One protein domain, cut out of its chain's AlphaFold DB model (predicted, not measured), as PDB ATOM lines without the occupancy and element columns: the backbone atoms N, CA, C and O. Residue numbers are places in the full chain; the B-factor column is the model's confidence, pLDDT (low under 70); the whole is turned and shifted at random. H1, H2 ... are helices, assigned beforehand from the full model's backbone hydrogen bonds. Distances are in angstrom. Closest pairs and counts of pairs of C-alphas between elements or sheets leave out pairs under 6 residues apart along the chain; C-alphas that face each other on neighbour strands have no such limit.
ATOM      1  N   ILE A 186      10.605   9.215 157.509       81.81
ATOM      2  CA  ILE A 186       9.229   9.116 156.996       81.81
ATOM      3  C   ILE A 186       9.084   9.731 155.595       81.81
ATOM      4  O   ILE A 186       8.300   9.242 154.789       81.81
ATOM      5  N   VAL A 187       9.910  10.727 155.254       78.69
ATOM      6  CA  VAL A 187       9.979  11.325 153.907       78.69
ATOM      7  C   VAL A 187      10.347  10.300 152.815       78.69
ATOM      8  O   VAL A 187      10.050  10.507 151.642       78.69
ATOM      9  N   CYS A 188      10.946   9.157 153.168       79.88
ATOM     10  CA  CYS A 188      11.193   8.048 152.238       79.88
ATOM     11  C   CYS A 188       9.898   7.339 151.786       79.88
ATOM     12  O   CYS A 188       9.916   6.583 150.814       79.88
ATOM     13  N   GLY A 189       8.772   7.606 152.455       80.75
ATOM     14  CA  GLY A 189       7.442   7.124 152.103       80.75
ATOM     15  C   GLY A 189       7.053   5.799 152.760       80.75
ATOM     16  O   GLY A 189       7.739   5.272 153.636       80.75
ATOM     17  N   GLU A 190       5.927   5.252 152.301       86.06
ATOM     18  CA  GLU A 190       5.234   4.112 152.918       86.06
ATOM     19  C   GLU A 190       6.107   2.852 153.055       86.06
ATOM     20  O   GLU A 190       5.995   2.119 154.034       86.06
ATOM     21  N   GLU A 191       7.006   2.602 152.097       87.94
ATOM     22  CA  GLU A 191       7.885   1.424 152.120       87.94
ATOM     23  C   GLU A 191       8.823   1.446 153.339       87.94
ATOM     24  O   GLU A 191       8.991   0.428 154.011       87.94
ATOM     25  N   TYR A 192       9.383   2.611 153.684       90.50
ATOM     26  CA  TYR A 192      10.185   2.773 154.899       90.50
ATOM     27  C   TYR A 192       9.345   2.548 156.163       90.50
ATOM     28  O   TYR A 192       9.773   1.815 157.057       90.50
ATOM     29  N   ILE A 193       8.141   3.131 156.224       89.44
ATOM     30  CA  ILE A 193       7.238   3.005 157.377       89.44
ATOM     31  C   ILE A 193       6.899   1.528 157.626       89.44
ATOM     32  O   ILE A 193       6.974   1.061 158.762       89.44
ATOM     33  N   GLN A 194       6.611   0.760 156.569       91.19
ATOM     34  CA  GLN A 194       6.339  -0.678 156.667       91.19
ATOM     35  C   GLN A 194       7.517  -1.459 157.263       91.19
ATOM     36  O   GLN A 194       7.312  -2.289 158.153       91.19
ATOM     37  N   PHE A 195       8.749  -1.184 156.821       93.00
ATOM     38  CA  PHE A 195       9.937  -1.821 157.395       93.00
ATOM     39  C   PHE A 195      10.168  -1.421 158.850       93.00
ATOM     40  O   PHE A 195      10.455  -2.291 159.671       93.00
ATOM     41  N   ARG A 196      10.011  -0.134 159.181       92.69
ATOM     42  CA  ARG A 196      10.132   0.369 160.554       92.69
ATOM     43  C   ARG A 196       9.175  -0.367 161.486       92.69
ATOM     44  O   ARG A 196       9.626  -0.954 162.465       92.69
ATOM     45  N   GLU A 197       7.887  -0.422 161.149       91.19
ATOM     46  CA  GLU A 197       6.888  -1.109 161.977       91.19
ATOM     47  C   GLU A 197       7.141  -2.622 162.079       91.19
ATOM     48  O   GLU A 197       7.029  -3.188 163.169       91.19
ATOM     49  N   ALA A 198       7.548  -3.281 160.989       90.88
ATOM     50  CA  ALA A 198       7.882  -4.707 161.012       90.88
ATOM     51  C   ALA A 198       9.097  -5.011 161.910       90.88
ATOM     52  O   ALA A 198       9.104  -6.015 162.632       90.88
ATOM     53  N   ILE A 199      10.117  -4.144 161.906       90.88
ATOM     54  CA  ILE A 199      11.275  -4.256 162.802       90.88
ATOM     55  C   ILE A 199      10.845  -4.026 164.253       90.88
ATOM     56  O   ILE A 199      11.198  -4.833 165.114       90.88
ATOM     57  N   THR A 200      10.040  -3.000 164.537       89.56
ATOM     58  CA  THR A 200       9.525  -2.754 165.893       89.56
ATOM     59  C   THR A 200       8.739  -3.949 166.420       89.56
ATOM     60  O   THR A 200       8.987  -4.410 167.533       89.56
ATOM     61  N   GLN A 201       7.835  -4.512 165.616       87.75
ATOM     62  CA  GLN A 201       7.060  -5.694 165.994       87.75
ATOM     63  C   GLN A 201       7.955  -6.912 166.226       87.75
ATOM     64  O   GLN A 201       7.738  -7.651 167.186       87.75
ATOM     65  N   THR A 202       9.001  -7.089 165.415       89.25
ATOM     66  CA  THR A 202       9.995  -8.154 165.610       89.25
ATOM     67  C   THR A 202      10.740  -7.990 166.933       89.25
ATOM     68  O   THR A 202      10.905  -8.954 167.675       89.25
ATOM     69  N   ILE A 203      11.148  -6.765 167.264       85.81
ATOM     70  CA  ILE A 203      11.831  -6.431 168.519       85.81
ATOM     71  C   ILE A 203      10.917  -6.672 169.729       85.81
ATOM     72  O   ILE A 203      11.380  -7.180 170.746       85.81
ATOM     73  N   MET A 204       9.634  -6.312 169.635       85.25
ATOM     74  CA  MET A 204       8.680  -6.446 170.741       85.25
ATOM     75  C   MET A 204       8.211  -7.888 170.961       85.25
ATOM     76  O   MET A 204       8.046  -8.309 172.102       85.25
ATOM     77  N   SER A 205       7.969  -8.637 169.883       86.25
ATOM     78  CA  SER A 205       7.408  -9.997 169.938       86.25
ATOM     79  C   SER A 205       8.456 -11.112 169.901       86.25
ATOM     80  O   SER A 205       8.106 -12.277 170.078       86.25
ATOM     81  N   ALA A 206       9.722 -10.776 169.627       82.00
ATOM     82  CA  ALA A 206      10.794 -11.716 169.294       82.00
ATOM     83  C   ALA A 206      10.475 -12.658 168.106       82.00
ATOM     84  O   ALA A 206      11.156 -13.668 167.922       82.00
ATOM     85  N   ASN A 207       9.474 -12.331 167.273       83.06
ATOM     86  CA  ASN A 207       9.109 -13.082 166.072       83.06
ATOM     87  C   ASN A 207       9.498 -12.316 164.793       83.06
ATOM     88  O   ASN A 207       9.042 -11.202 164.563       83.06
ATOM     89  N   SER A 208      10.309 -12.942 163.933       85.12
ATOM     90  CA  SER A 208      10.792 -12.357 162.670       85.12
ATOM     91  C   SER A 208       9.954 -12.686 161.424       85.12
ATOM     92  O   SER A 208      10.314 -12.247 160.332       85.12
ATOM     93  N   ASP A 209       8.875 -13.462 161.540       84.88
ATOM     94  CA  ASP A 209       8.108 -13.969 160.390       84.88
ATOM     95  C   ASP A 209       7.515 -12.845 159.534       84.88
ATOM     96  O   ASP A 209       7.597 -12.880 158.306       84.88
ATOM     97  N   GLN A 210       6.984 -11.803 160.178       83.81
ATOM     98  CA  GLN A 210       6.435 -10.642 159.484       83.81
ATOM     99  C   GLN A 210       7.523  -9.797 158.812       83.81
ATOM    100  O   GLN A 210       7.355  -9.360 157.681       83.81
ATOM    101  N   LEU A 211       8.673  -9.599 159.462       86.81
ATOM    102  CA  LEU A 211       9.798  -8.905 158.832       86.81
ATOM    103  C   LEU A 211      10.306  -9.676 157.607       86.81
ATOM    104  O   LEU A 211      10.570  -9.081 156.563       86.81
ATOM    105  N   ARG A 212      10.393 -11.010 157.702       87.19
ATOM    106  CA  ARG A 212      10.768 -11.867 156.571       87.19
ATOM    107  C   ARG A 212       9.760 -11.776 155.434       87.19
ATOM    108  O   ARG A 212      10.192 -11.703 154.288       87.19
ATOM    109  N   SER A 213       8.460 -11.771 155.726       87.19
ATOM    110  CA  SER A 213       7.434 -11.677 154.686       87.19
ATOM    111  C   SER A 213       7.499 -10.337 153.952       87.19
ATOM    112  O   SER A 213       7.504 -10.338 152.725       87.19
ATOM    113  N   VAL A 214       7.660  -9.222 154.677       88.38
ATOM    114  CA  VAL A 214       7.802  -7.882 154.080       88.38
ATOM    115  C   VAL A 214       9.068  -7.806 153.220       88.38
ATOM    116  O   VAL A 214       8.999  -7.413 152.063       88.38
ATOM    117  N   ILE A 215      10.220  -8.275 153.710       86.56
ATOM    118  CA  ILE A 215      11.464  -8.284 152.916       86.56
ATOM    119  C   ILE A 215      11.338  -9.163 151.659       86.56
ATOM    120  O   ILE A 215      11.917  -8.844 150.620       86.56
ATOM    121  N   GLN A 216      10.605 -10.279 151.732       86.81
ATOM    122  CA  GLN A 216      10.406 -11.179 150.593       86.81
ATOM    123  C   GLN A 216       9.495 -10.593 149.509       86.81
ATOM    124  O   GLN A 216       9.692 -10.917 148.337       86.81
ATOM    125  N   THR A 217       8.515  -9.764 149.876       86.06
ATOM    126  CA  THR A 217       7.581  -9.128 148.933       86.06
ATOM    127  C   THR A 217       8.108  -7.814 148.353       86.06
ATOM    128  O   THR A 217       7.646  -7.394 147.291       86.06
ATOM    129  N   SER A 218       9.088  -7.182 149.001       86.50
ATOM    130  CA  SER A 218       9.704  -5.937 148.538       86.50
ATOM    131  C   SER A 218      10.636  -6.105 147.332       86.50
ATOM    132  O   SER A 218      11.111  -7.194 146.991       86.50
ATOM    133  N   ARG A 219      10.930  -4.982 146.667       84.75
ATOM    134  CA  ARG A 219      11.851  -4.945 145.524       84.75
ATOM    135  C   ARG A 219      13.281  -5.220 145.990       84.75
ATOM    136  O   ARG A 219      13.718  -4.758 147.034       84.75
ATOM    137  N   ARG A 220      14.056  -5.953 145.188       81.88
ATOM    138  CA  ARG A 220      15.489  -6.172 145.447       81.88
ATOM    139  C   ARG A 220      16.325  -5.105 144.757       81.88
ATOM    140  O   ARG A 220      17.074  -5.402 143.831       81.88
ATOM    141  N   ASP A 221      16.148  -3.861 145.181       84.69
ATOM    142  CA  ASP A 221      16.957  -2.742 144.717       84.69
ATOM    143  C   ASP A 221      17.703  -2.053 145.873       84.69
ATOM    144  O   ASP A 221      17.552  -2.364 147.061       84.69
ATOM    145  N   TRP A 222      18.594  -1.137 145.503       82.31
ATOM    146  CA  TRP A 222      19.405  -0.396 146.459       82.31
ATOM    147  C   TRP A 222      18.567   0.560 147.324       82.31
ATOM    148  O   TRP A 222      18.977   0.857 148.442       82.31
ATOM    149  N   LYS A 223      17.391   1.004 146.850       83.56
ATOM    150  CA  LYS A 223      16.499   1.908 147.590       83.56
ATOM    151  C   LYS A 223      15.809   1.167 148.727       83.56
ATOM    152  O   LYS A 223      15.885   1.609 149.868       83.56
ATOM    153  N   THR A 224      15.248  -0.008 148.446       89.06
ATOM    154  CA  THR A 224      14.682  -0.890 149.472       89.06
ATOM    155  C   THR A 224      15.744  -1.250 150.518       89.06
ATOM    156  O   THR A 224      15.467  -1.231 151.715       89.06
ATOM    157  N   THR A 225      16.993  -1.491 150.097       88.81
ATOM    158  CA  THR A 225      18.106  -1.735 151.033       88.81
ATOM    159  C   THR A 225      18.357  -0.530 151.951       88.81
ATOM    160  O   THR A 225      18.520  -0.710 153.156       88.81
ATOM    161  N   ILE A 226      18.341   0.698 151.418       89.12
ATOM    162  CA  ILE A 226      18.442   1.922 152.229       89.12
ATOM    163  C   ILE A 226      17.278   2.015 153.215       89.12
ATOM    164  O   ILE A 226      17.526   2.242 154.395       89.12
ATOM    165  N   HIS A 227      16.033   1.802 152.778       90.06
ATOM    166  CA  HIS A 227      14.859   1.872 153.656       90.06
ATOM    167  C   HIS A 227      14.966   0.900 154.839       90.06
ATOM    168  O   HIS A 227      14.717   1.294 155.979       90.06
ATOM    169  N   ILE A 228      15.422  -0.334 154.596       91.81
ATOM    170  CA  ILE A 228      15.663  -1.324 155.655       91.81
ATOM    171  C   ILE A 228      16.748  -0.833 156.623       91.81
ATOM    172  O   ILE A 228      16.556  -0.885 157.835       91.81
ATOM    173  N   LEU A 229      17.883  -0.340 156.119       92.81
ATOM    174  CA  LEU A 229      18.987   0.123 156.971       92.81
ATOM    175  C   LEU A 229      18.632   1.386 157.768       92.81
ATOM    176  O   LEU A 229      19.043   1.505 158.920       92.81
ATOM    177  N   LEU A 230      17.838   2.299 157.201       92.81
ATOM    178  CA  LEU A 230      17.292   3.452 157.921       92.81
ATOM    179  C   LEU A 230      16.347   3.009 159.040       92.81
ATOM    180  O   LEU A 230      16.413   3.550 160.143       92.81
ATOM    181  N   ALA A 231      15.515   1.996 158.789       93.19
ATOM    182  CA  ALA A 231      14.622   1.434 159.795       93.19
ATOM    183  C   ALA A 231      15.404   0.723 160.916       93.19
ATOM    184  O   ALA A 231      15.082   0.887 162.091       93.19
ATOM    185  N   VAL A 232      16.493   0.014 160.586       93.00
ATOM    186  CA  VAL A 232      17.436  -0.539 161.578       93.00
ATOM    187  C   VAL A 232      18.084   0.580 162.393       93.00
ATOM    188  O   VAL A 232      18.112   0.496 163.619       93.00
ATOM    189  N   HIS A 233      18.567   1.644 161.745       92.94
ATOM    190  CA  HIS A 233      19.135   2.792 162.450       92.94
ATOM    191  C   HIS A 233      18.123   3.395 163.433       92.94
ATOM    192  O   HIS A 233      18.449   3.626 164.598       92.94
ATOM    193  N   ARG A 234      16.876   3.593 162.987       92.44
ATOM    194  CA  ARG A 234      15.820   4.190 163.805       92.44
ATOM    195  C   ARG A 234      15.420   3.317 164.994       92.44
ATOM    196  O   ARG A 234      15.321   3.828 166.097       92.44
ATOM    197  N   GLU A 235      15.211   2.020 164.797       90.75
ATOM    198  CA  GLU A 235      14.648   1.150 165.841       90.75
ATOM    199  C   GLU A 235      15.704   0.469 166.724       90.75
ATOM    200  O   GLU A 235      15.399   0.030 167.836       90.75
ATOM    201  N   VAL A 236      16.945   0.348 166.240       89.50
ATOM    202  CA  VAL A 236      18.037  -0.340 166.943       89.50
ATOM    203  C   VAL A 236      19.105   0.649 167.391       89.50
ATOM    204  O   VAL A 236      19.381   0.735 168.585       89.50
ATOM    205  N   THR A 237      19.688   1.424 166.472       90.75
ATOM    206  CA  THR A 237      20.818   2.312 166.799       90.75
ATOM    207  C   THR A 237      20.403   3.440 167.743       90.75
ATOM    208  O   THR A 237      21.102   3.688 168.728       90.75
ATOM    209  N   MET A 238      19.247   4.075 167.509       90.50
ATOM    210  CA  MET A 238      18.757   5.186 168.342       90.50
ATOM    211  C   MET A 238      18.443   4.784 169.792       90.50
ATOM    212  O   MET A 238      18.500   5.630 170.678       90.50
ATOM    213  N   LYS A 239      18.223   3.494 170.092       87.69
ATOM    214  CA  LYS A 239      18.011   3.028 171.478       87.69
ATOM    215  C   LYS A 239      19.188   3.310 172.411       87.69
ATOM    216  O   LYS A 239      18.992   3.413 173.621       87.69
ATOM    217  N   ASN A 240      20.387   3.499 171.854       86.50
ATOM    218  CA  ASN A 240      21.576   3.877 172.614       86.50
ATOM    219  C   ASN A 240      21.469   5.263 173.285       86.50
ATOM    220  O   ASN A 240      22.321   5.590 174.106       86.50
ATOM    221  N   ILE A 241      20.431   6.060 172.986       86.19
ATOM    222  CA  ILE A 241      20.096   7.293 173.725       86.19
ATOM    223  C   ILE A 241      19.729   6.988 175.181       86.19
ATOM    224  O   ILE A 241      20.052   7.776 176.069       86.19
ATOM    225  N   TYR A 242      19.055   5.859 175.420       83.88
ATOM    226  CA  TYR A 242      18.535   5.487 176.736       83.88
ATOM    227  C   TYR A 242      19.497   4.595 177.515       83.88
ATOM    228  O   TYR A 242      19.576   4.678 178.738       83.88
ATOM    229  N   THR A 243      20.187   3.679 176.837       76.88
ATOM    230  CA  THR A 243      21.130   2.758 177.478       76.88
ATOM    231  C   THR A 243      22.194   2.335 176.476       76.88
ATOM    232  O   THR A 243      21.879   1.789 175.420       76.88
ATOM    233  N   LEU A 244      23.463   2.570 176.811       66.19
ATOM    234  CA  LEU A 244      24.603   2.164 175.987       66.19
ATOM    235  C   LEU A 244      24.806   0.644 176.039       66.19
ATOM    236  O   LEU A 244      25.346   0.106 177.009       66.19
ATOM    237  N   GLU A 245      24.449  -0.052 174.962       61.28
ATOM    238  CA  GLU A 245      24.793  -1.463 174.794       61.28
ATOM    239  C   GLU A 245      26.162  -1.591 174.113       61.28
ATOM    240  O   GLU A 245      26.330  -1.295 172.932       61.28
ATOM    241  N   LYS A 246      27.180  -2.052 174.851       55.25
ATOM    242  CA  LYS A 246      28.499  -2.337 174.264       55.25
ATOM    243  C   LYS A 246      28.455  -3.659 173.502       55.25
ATOM    244  O   LYS A 246      28.390  -4.720 174.122       55.25
ATOM    245  N   ARG A 247      28.553  -3.600 172.175       59.16
ATOM    246  CA  ARG A 247      28.669  -4.772 171.292       59.16
ATOM    247  C   ARG A 247      30.008  -4.771 170.544       59.16
ATOM    248  O   ARG A 247      30.682  -3.746 170.460       59.16
ATOM    249  N   VAL A 248      30.444  -5.951 170.097       52.28
ATOM    250  CA  VAL A 248      31.742  -6.165 169.430       52.28
ATOM    251  C   VAL A 248      31.555  -6.162 167.914       52.28
ATOM    252  O   VAL A 248      30.766  -6.943 167.394       52.28
ATOM    253  N   SER A 249      32.346  -5.318 167.244       47.91
ATOM    254  CA  SER A 249      32.297  -5.007 165.809       47.91
ATOM    255  C   SER A 249      32.478  -6.213 164.871       47.91
ATOM    256  O   SER A 249      33.340  -7.069 165.084       47.91
ATOM    257  N   LYS A 250      31.705  -6.196 163.774       55.38
ATOM    258  CA  LYS A 250      31.909  -6.951 162.522       55.38
ATOM    259  C   LYS A 250      32.055  -5.999 161.320       55.38
ATOM    260  O   LYS A 250      31.864  -4.793 161.456       55.38
ATOM    261  N   GLU A 251      32.400  -6.549 160.151       60.72
ATOM    262  CA  GLU A 251      32.862  -5.806 158.960       60.72
ATOM    263  C   GLU A 251      31.761  -5.191 158.060       60.72
ATOM    264  O   GLU A 251      32.088  -4.376 157.201       60.72
ATOM    265  N   ASN A 252      30.473  -5.546 158.199       79.38
ATOM    266  CA  ASN A 252      29.417  -5.067 157.283       79.38
ATOM    267  C   ASN A 252      28.617  -3.858 157.830       79.38
ATOM    268  O   ASN A 252      28.519  -3.652 159.038       79.38
ATOM    269  N   LEU A 253      28.003  -3.069 156.931       80.38
ATOM    270  CA  LEU A 253      27.250  -1.846 157.278       80.38
ATOM    271  C   LEU A 253      26.091  -2.089 158.258       80.38
ATOM    272  O   LEU A 253      25.816  -1.239 159.102       80.38
ATOM    273  N   THR A 254      25.399  -3.223 158.145       83.69
ATOM    274  CA  THR A 254      24.270  -3.558 159.023       83.69
ATOM    275  C   THR A 254      24.741  -3.779 160.455       83.69
ATOM    276  O   THR A 254      24.168  -3.203 161.375       83.69
ATOM    277  N   ASP A 255      25.815  -4.545 160.642       84.00
ATOM    278  CA  ASP A 255      26.416  -4.799 161.949       84.00
ATOM    279  C   ASP A 255      26.963  -3.495 162.552       84.00
ATOM    280  O   ASP A 255      26.704  -3.200 163.714       84.00
ATOM    281  N   MET A 256      27.619  -2.643 161.749       84.38
ATOM    282  CA  MET A 256      28.111  -1.332 162.208       84.38
ATOM    283  C   MET A 256      26.996  -0.411 162.725       84.38
ATOM    284  O   MET A 256      27.208   0.322 163.695       84.38
ATOM    285  N   LEU A 257      25.819  -0.434 162.087       87.44
ATOM    286  CA  LEU A 257      24.639   0.302 162.550       87.44
ATOM    287  C   LEU A 257      24.095  -0.288 163.851       87.44
ATOM    288  O   LEU A 257      23.883   0.447 164.814       87.44
ATOM    289  N   VAL A 258      23.895  -1.607 163.892       86.50
ATOM    290  CA  VAL A 258      23.370  -2.314 165.069       86.50
ATOM    291  C   VAL A 258      24.264  -2.106 166.294       86.50
ATOM    292  O   VAL A 258      23.752  -1.895 167.392       86.50
ATOM    293  N   ASP A 259      25.581  -2.111 166.101       86.00
ATOM    294  CA  ASP A 259      26.568  -1.943 167.167       86.00
ATOM    295  C   ASP A 259      26.868  -0.469 167.487       86.00
ATOM    296  O   ASP A 259      27.638  -0.191 168.405       86.00
ATOM    297  N   ASN A 260      26.266   0.482 166.757       88.50
ATOM    298  CA  ASN A 260      26.465   1.923 166.942       88.50
ATOM    299  C   ASN A 260      27.951   2.343 166.851       88.50
ATOM    300  O   ASN A 260      28.463   3.143 167.636       88.50
ATOM    301  N   VAL A 261      28.658   1.773 165.871       87.31
ATOM    302  CA  VAL A 261      30.092   2.014 165.608       87.31
ATOM    303  C   VAL A 261      30.349   2.548 164.202       87.31
ATOM    304  O   VAL A 261      31.480   2.501 163.715       87.31
ATOM    305  N   LEU A 262      29.307   3.064 163.543       85.75
ATOM    306  CA  LEU A 262      29.383   3.591 162.184       85.75
ATOM    307  C   LEU A 262      30.503   4.648 162.062       85.75
ATOM    308  O   LEU A 262      31.329   4.586 161.150       85.75
ATOM    309  N   TRP A 263      30.606   5.564 163.029       85.19
ATOM    310  CA  TRP A 263      31.592   6.650 163.047       85.19
ATOM    311  C   TRP A 263      32.793   6.301 163.932       85.19
ATOM    312  O   TRP A 263      32.806   6.536 165.142       85.19
ATOM    313  N   SER A 264      33.824   5.716 163.324       80.25
ATOM    314  CA  SER A 264      35.019   5.235 164.025       80.25
ATOM    315  C   SER A 264      36.007   6.356 164.379       80.25
ATOM    316  O   SER A 264      36.621   6.317 165.449       80.25
ATOM    317  N   VAL A 265      36.130   7.364 163.506       75.19
ATOM    318  CA  VAL A 265      37.074   8.485 163.655       75.19
ATOM    319  C   VAL A 265      36.546   9.538 164.623       75.19
ATOM    320  O   VAL A 265      37.254   9.924 165.552       75.19
ATOM    321  N   ASP A 266      35.297   9.968 164.446       75.38
ATOM    322  CA  ASP A 266      34.616  10.877 165.369       75.38
ATOM    323  C   ASP A 266      33.505  10.136 166.120       75.38
ATOM    324  O   ASP A 266      32.336  10.138 165.734       75.38
ATOM    325  N   LYS A 267      33.881   9.513 167.240       80.81
ATOM    326  CA  LYS A 267      32.949   8.767 168.099       80.81
ATOM    327  C   LYS A 267      31.868   9.647 168.733       80.81
ATOM    328  O   LYS A 267      30.895   9.104 169.252       80.81
ATOM    329  N   THR A 268      32.008  10.979 168.690       75.69
ATOM    330  CA  THR A 268      30.948  11.907 169.127       75.69
ATOM    331  C   THR A 268      29.747  11.903 168.185       75.69
ATOM    332  O   THR A 268      28.690  12.411 168.546       75.69
ATOM    333  N   LYS A 269      29.896  11.319 166.988       84.44
ATOM    334  CA  LYS A 269      28.826  11.150 166.000       84.44
ATOM    335  C   LYS A 269      28.173   9.772 166.012       84.44
ATOM    336  O   LYS A 269      27.262   9.551 165.228       84.44
ATOM    337  N   ASN A 270      28.566   8.872 166.911       88.44
ATOM    338  CA  ASN A 270      27.717   7.729 167.257       88.44
ATOM    339  C   ASN A 270      26.655   8.178 168.260       88.44
ATOM    340  O   ASN A 270      26.875   9.140 168.991       88.44
ATOM    341  N   ILE A 271      25.522   7.484 168.315       91.06
ATOM    342  CA  ILE A 271      24.458   7.806 169.267       91.06
ATOM    343  C   ILE A 271      24.977   7.587 170.694       91.06
ATOM    344  O   ILE A 271      25.542   6.541 171.001       91.06
ATOM    345  N   GLN A 272      24.825   8.580 171.565       89.00
ATOM    346  CA  GLN A 272      25.300   8.519 172.949       89.00
ATOM    347  C   GLN A 272      24.139   8.701 173.914       89.00
ATOM    348  O   GLN A 272      23.155   9.375 173.597       89.00
ATOM    349  N   GLU A 273      24.290   8.136 175.107       88.81
ATOM    350  CA  GLU A 273      23.330   8.320 176.186       88.81
ATOM    351  C   GLU A 273      23.208   9.811 176.529       88.81
ATOM    352  O   GLU A 273      24.208  10.496 176.754       88.81
ATOM    353  N   GLY A 274      21.978  10.328 176.515       83.81
ATOM    354  CA  GLY A 274      21.701  11.740 176.795       83.81
ATOM    355  C   GLY A 274      22.173  12.744 175.731       83.81
ATOM    356  O   GLY A 274      22.220  13.939 176.034       83.81
ATOM    357  N   MET A 275      22.511  12.301 174.511       86.00
ATOM    358  CA  MET A 275      22.836  13.190 173.384       86.00
ATOM    359  C   MET A 275      21.702  14.197 173.121       86.00
ATOM    360  O   MET A 275      20.525  13.845 173.172       86.00
ATOM    361  N   ASP A 276      22.050  15.445 172.806       80.56
ATOM    362  CA  ASP A 276      21.100  16.510 172.472       80.56
ATOM    363  C   ASP A 276      20.362  16.241 171.143       80.56
ATOM    364  O   ASP A 276      20.851  15.526 170.265       80.56
ATOM    365  N   LEU A 277      19.169  16.817 170.967       82.69
ATOM    366  CA  LEU A 277      18.345  16.602 169.769       82.69
ATOM    367  C   LEU A 277      19.051  17.136 168.515       82.69
ATOM    368  O   LEU A 277      18.910  16.572 167.428       82.69
ATOM    369  N   CYS A 278      19.818  18.218 168.646       77.00
ATOM    370  CA  CYS A 278      20.668  18.764 167.593       77.00
ATOM    371  C   CYS A 278      21.736  17.744 167.149       77.00
ATOM    372  O   CYS A 278      21.836  17.413 165.957       77.00
ATOM    373  N   GLY A 279      22.478  17.166 168.099       81.06
ATOM    374  CA  GLY A 279      23.423  16.080 167.850       81.06
ATOM    375  C   GLY A 279      22.770  14.893 167.146       81.06
ATOM    376  O   GLY A 279      23.239  14.483 166.082       81.06
ATOM    377  N   GLN A 280      21.632  14.421 167.657       86.94
ATOM    378  CA  GLN A 280      20.883  13.301 167.078       86.94
ATOM    379  C   GLN A 280      20.448  13.566 165.629       86.94
ATOM    380  O   GLN A 280      20.716  12.755 164.745       86.94
ATOM    381  N   ASN A 281      19.849  14.731 165.347       83.56
ATOM    382  CA  ASN A 281      19.456  15.112 163.984       83.56
ATOM    383  C   ASN A 281      20.659  15.144 163.024       83.56
ATOM    384  O   ASN A 281      20.526  14.780 161.855       83.56
ATOM    385  N   THR A 282      21.833  15.560 163.514       81.94
ATOM    386  CA  THR A 282      23.079  15.542 162.732       81.94
ATOM    387  C   THR A 282      23.472  14.113 162.367       81.94
ATOM    388  O   THR A 282      23.782  13.841 161.208       81.94
ATOM    389  N   VAL A 283      23.443  13.193 163.337       87.88
ATOM    390  CA  VAL A 283      23.782  11.779 163.115       87.88
ATOM    391  C   VAL A 283      22.793  11.137 162.146       87.88
ATOM    392  O   VAL A 283      23.222  10.541 161.164       87.88
ATOM    393  N   CYS A 284      21.487  11.340 162.340       88.56
ATOM    394  CA  CYS A 284      20.455  10.827 161.438       88.56
ATOM    395  C   CYS A 284      20.676  11.278 159.986       88.56
ATOM    396  O   CYS A 284      20.561  10.474 159.055       88.56
ATOM    397  N   LEU A 285      21.020  12.553 159.786       85.25
ATOM    398  CA  LEU A 285      21.319  13.104 158.468       85.25
ATOM    399  C   LEU A 285      22.572  12.472 157.847       85.25
ATOM    400  O   LEU A 285      22.537  12.039 156.695       85.25
ATOM    401  N   LEU A 286      23.668  12.408 158.605       85.75
ATOM    402  CA  LEU A 286      24.935  11.854 158.129       85.75
ATOM    403  C   LEU A 286      24.822  10.357 157.814       85.75
ATOM    404  O   LEU A 286      25.344   9.913 156.792       85.75
ATOM    405  N   THR A 287      24.110   9.590 158.646       89.31
ATOM    406  CA  THR A 287      23.849   8.164 158.416       89.31
ATOM    407  C   THR A 287      23.066   7.968 157.123       89.31
ATOM    408  O   THR A 287      23.466   7.169 156.279       89.31
ATOM    409  N   HIS A 288      21.994   8.738 156.913       87.06
ATOM    410  CA  HIS A 288      21.211   8.666 155.680       87.06
ATOM    411  C   HIS A 288      22.062   8.978 154.444       87.06
ATOM    412  O   HIS A 288      22.035   8.227 153.468       87.06
ATOM    413  N   PHE A 289      22.873  10.036 154.507       87.06
ATOM    414  CA  PHE A 289      23.764  10.404 153.415       87.06
ATOM    415  C   PHE A 289      24.806   9.315 153.110       87.06
ATOM    416  O   PHE A 289      25.019   8.974 151.945       87.06
ATOM    417  N   TRP A 290      25.434   8.730 154.135       87.50
ATOM    418  CA  TRP A 290      26.422   7.667 153.939       87.50
ATOM    419  C   TRP A 290      25.788   6.408 153.327       87.50
ATOM    420  O   TRP A 290      26.328   5.853 152.364       87.50
ATOM    421  N   LEU A 291      24.615   5.987 153.809       88.19
ATOM    422  CA  LEU A 291      23.882   4.860 153.225       88.19
ATOM    423  C   LEU A 291      23.568   5.093 151.744       88.19
ATOM    424  O   LEU A 291      23.820   4.218 150.913       88.19
ATOM    425  N   LEU A 292      23.104   6.298 151.409       86.00
ATOM    426  CA  LEU A 292      22.800   6.693 150.039       86.00
ATOM    427  C   LEU A 292      24.039   6.635 149.137       86.00
ATOM    428  O   LEU A 292      24.010   5.995 148.088       86.00
ATOM    429  N   ILE A 293      25.154   7.234 149.555       84.12
ATOM    430  CA  ILE A 293      26.389   7.260 148.761       84.12
ATOM    431  C   ILE A 293      27.017   5.868 148.600       84.12
ATOM    432  O   ILE A 293      27.552   5.550 147.532       84.12
ATOM    433  N   SER A 294      26.926   5.022 149.626       83.69
ATOM    434  CA  SER A 294      27.492   3.668 149.596       83.69
ATOM    435  C   SER A 294      26.719   2.739 148.664       83.69
ATOM    436  O   SER A 294      27.326   1.948 147.943       83.69
ATOM    437  N   LEU A 295      25.385   2.841 148.663       83.81
ATOM    438  CA  LEU A 295      24.504   1.897 147.974       83.81
ATOM    439  C   LEU A 295      24.048   2.366 146.590       83.81
ATOM    440  O   LEU A 295      23.608   1.537 145.791       83.81
ATOM    441  N   ILE A 296      24.185   3.658 146.260       80.44
ATOM    442  CA  ILE A 296      23.862   4.155 144.918       80.44
ATOM    443  C   ILE A 296      24.689   3.408 143.852       80.44
ATOM    444  O   ILE A 296      25.927   3.367 143.941       80.44
TER     445      ILE A 296
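AT A GLANCE: This is residues 186 to 296 of the 926 residues of the protein "RNF213" of Mytilus coruscus (UniProt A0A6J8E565). Helix H3 stands in the middle; the helical hairpin of H1 and H2 packs on one side of it through H1, while short H5 and one end of long H6 pack on H3 away from that hairpin. H4 follows at the end of H3, and long loops join H4 to H5 and H5 to H6. The printed part has 111 residues with six named helices, H1 to H6 in chain order, and no named strand: the class is all helix. The whole is compact, with a radius of gyration of the C-alphas of 13.8 A and spans of 37 by 32 by 27 A.

HOW THE PARTS SIT: Start at H1, residues 190 to 205; H2, residues 209 to 217, makes a helical hairpin with it at a shallow tilt of 22 degrees, and their closest C-alphas, of Ala 198 and Leu 211, are 5.1 A apart. Next comes the hub, H3, residues 222 to 235, which touches H1 at a steep tilt of 43 degrees, closest at the C-alphas of Arg 196 and Ala 231, 4.7 A. H4, residues 237 to 241, and H3 meet only through their link. H5, residues 253 to 258, touches residues 229 to 233 of H3 alone, at a shallow tilt of 18 degrees, the same way; the closest C-alphas, of His 233 and Leu 257, are 6.0 A apart. H6, residues 277 to 295, touches H3 with residues 288 to 295 alone, opposite ways at 26 degrees, closest at the C-alphas of Trp 222 and Leu 295, 5.8 A. In H1, H2, H3, H5 and H6 every O i to N i+4 pair is within hydrogen-bond range; in H4 0 of 1 is, but 2 of 2 O i to N i+3 pairs are.

IN THESE COORDINATES: Find C-alpha 190 at (5.234, 4.112, 152.918); from there H1 runs 22.2 A. H3 runs 20.0 A from C-alpha 222, and H6 27.0 A to C-alpha 295 at (24.504, 1.897, 147.974).

THE WHOLE: The printed part has no cut. Look for low confidence, pLDDT under 70, at residues 244 to 251.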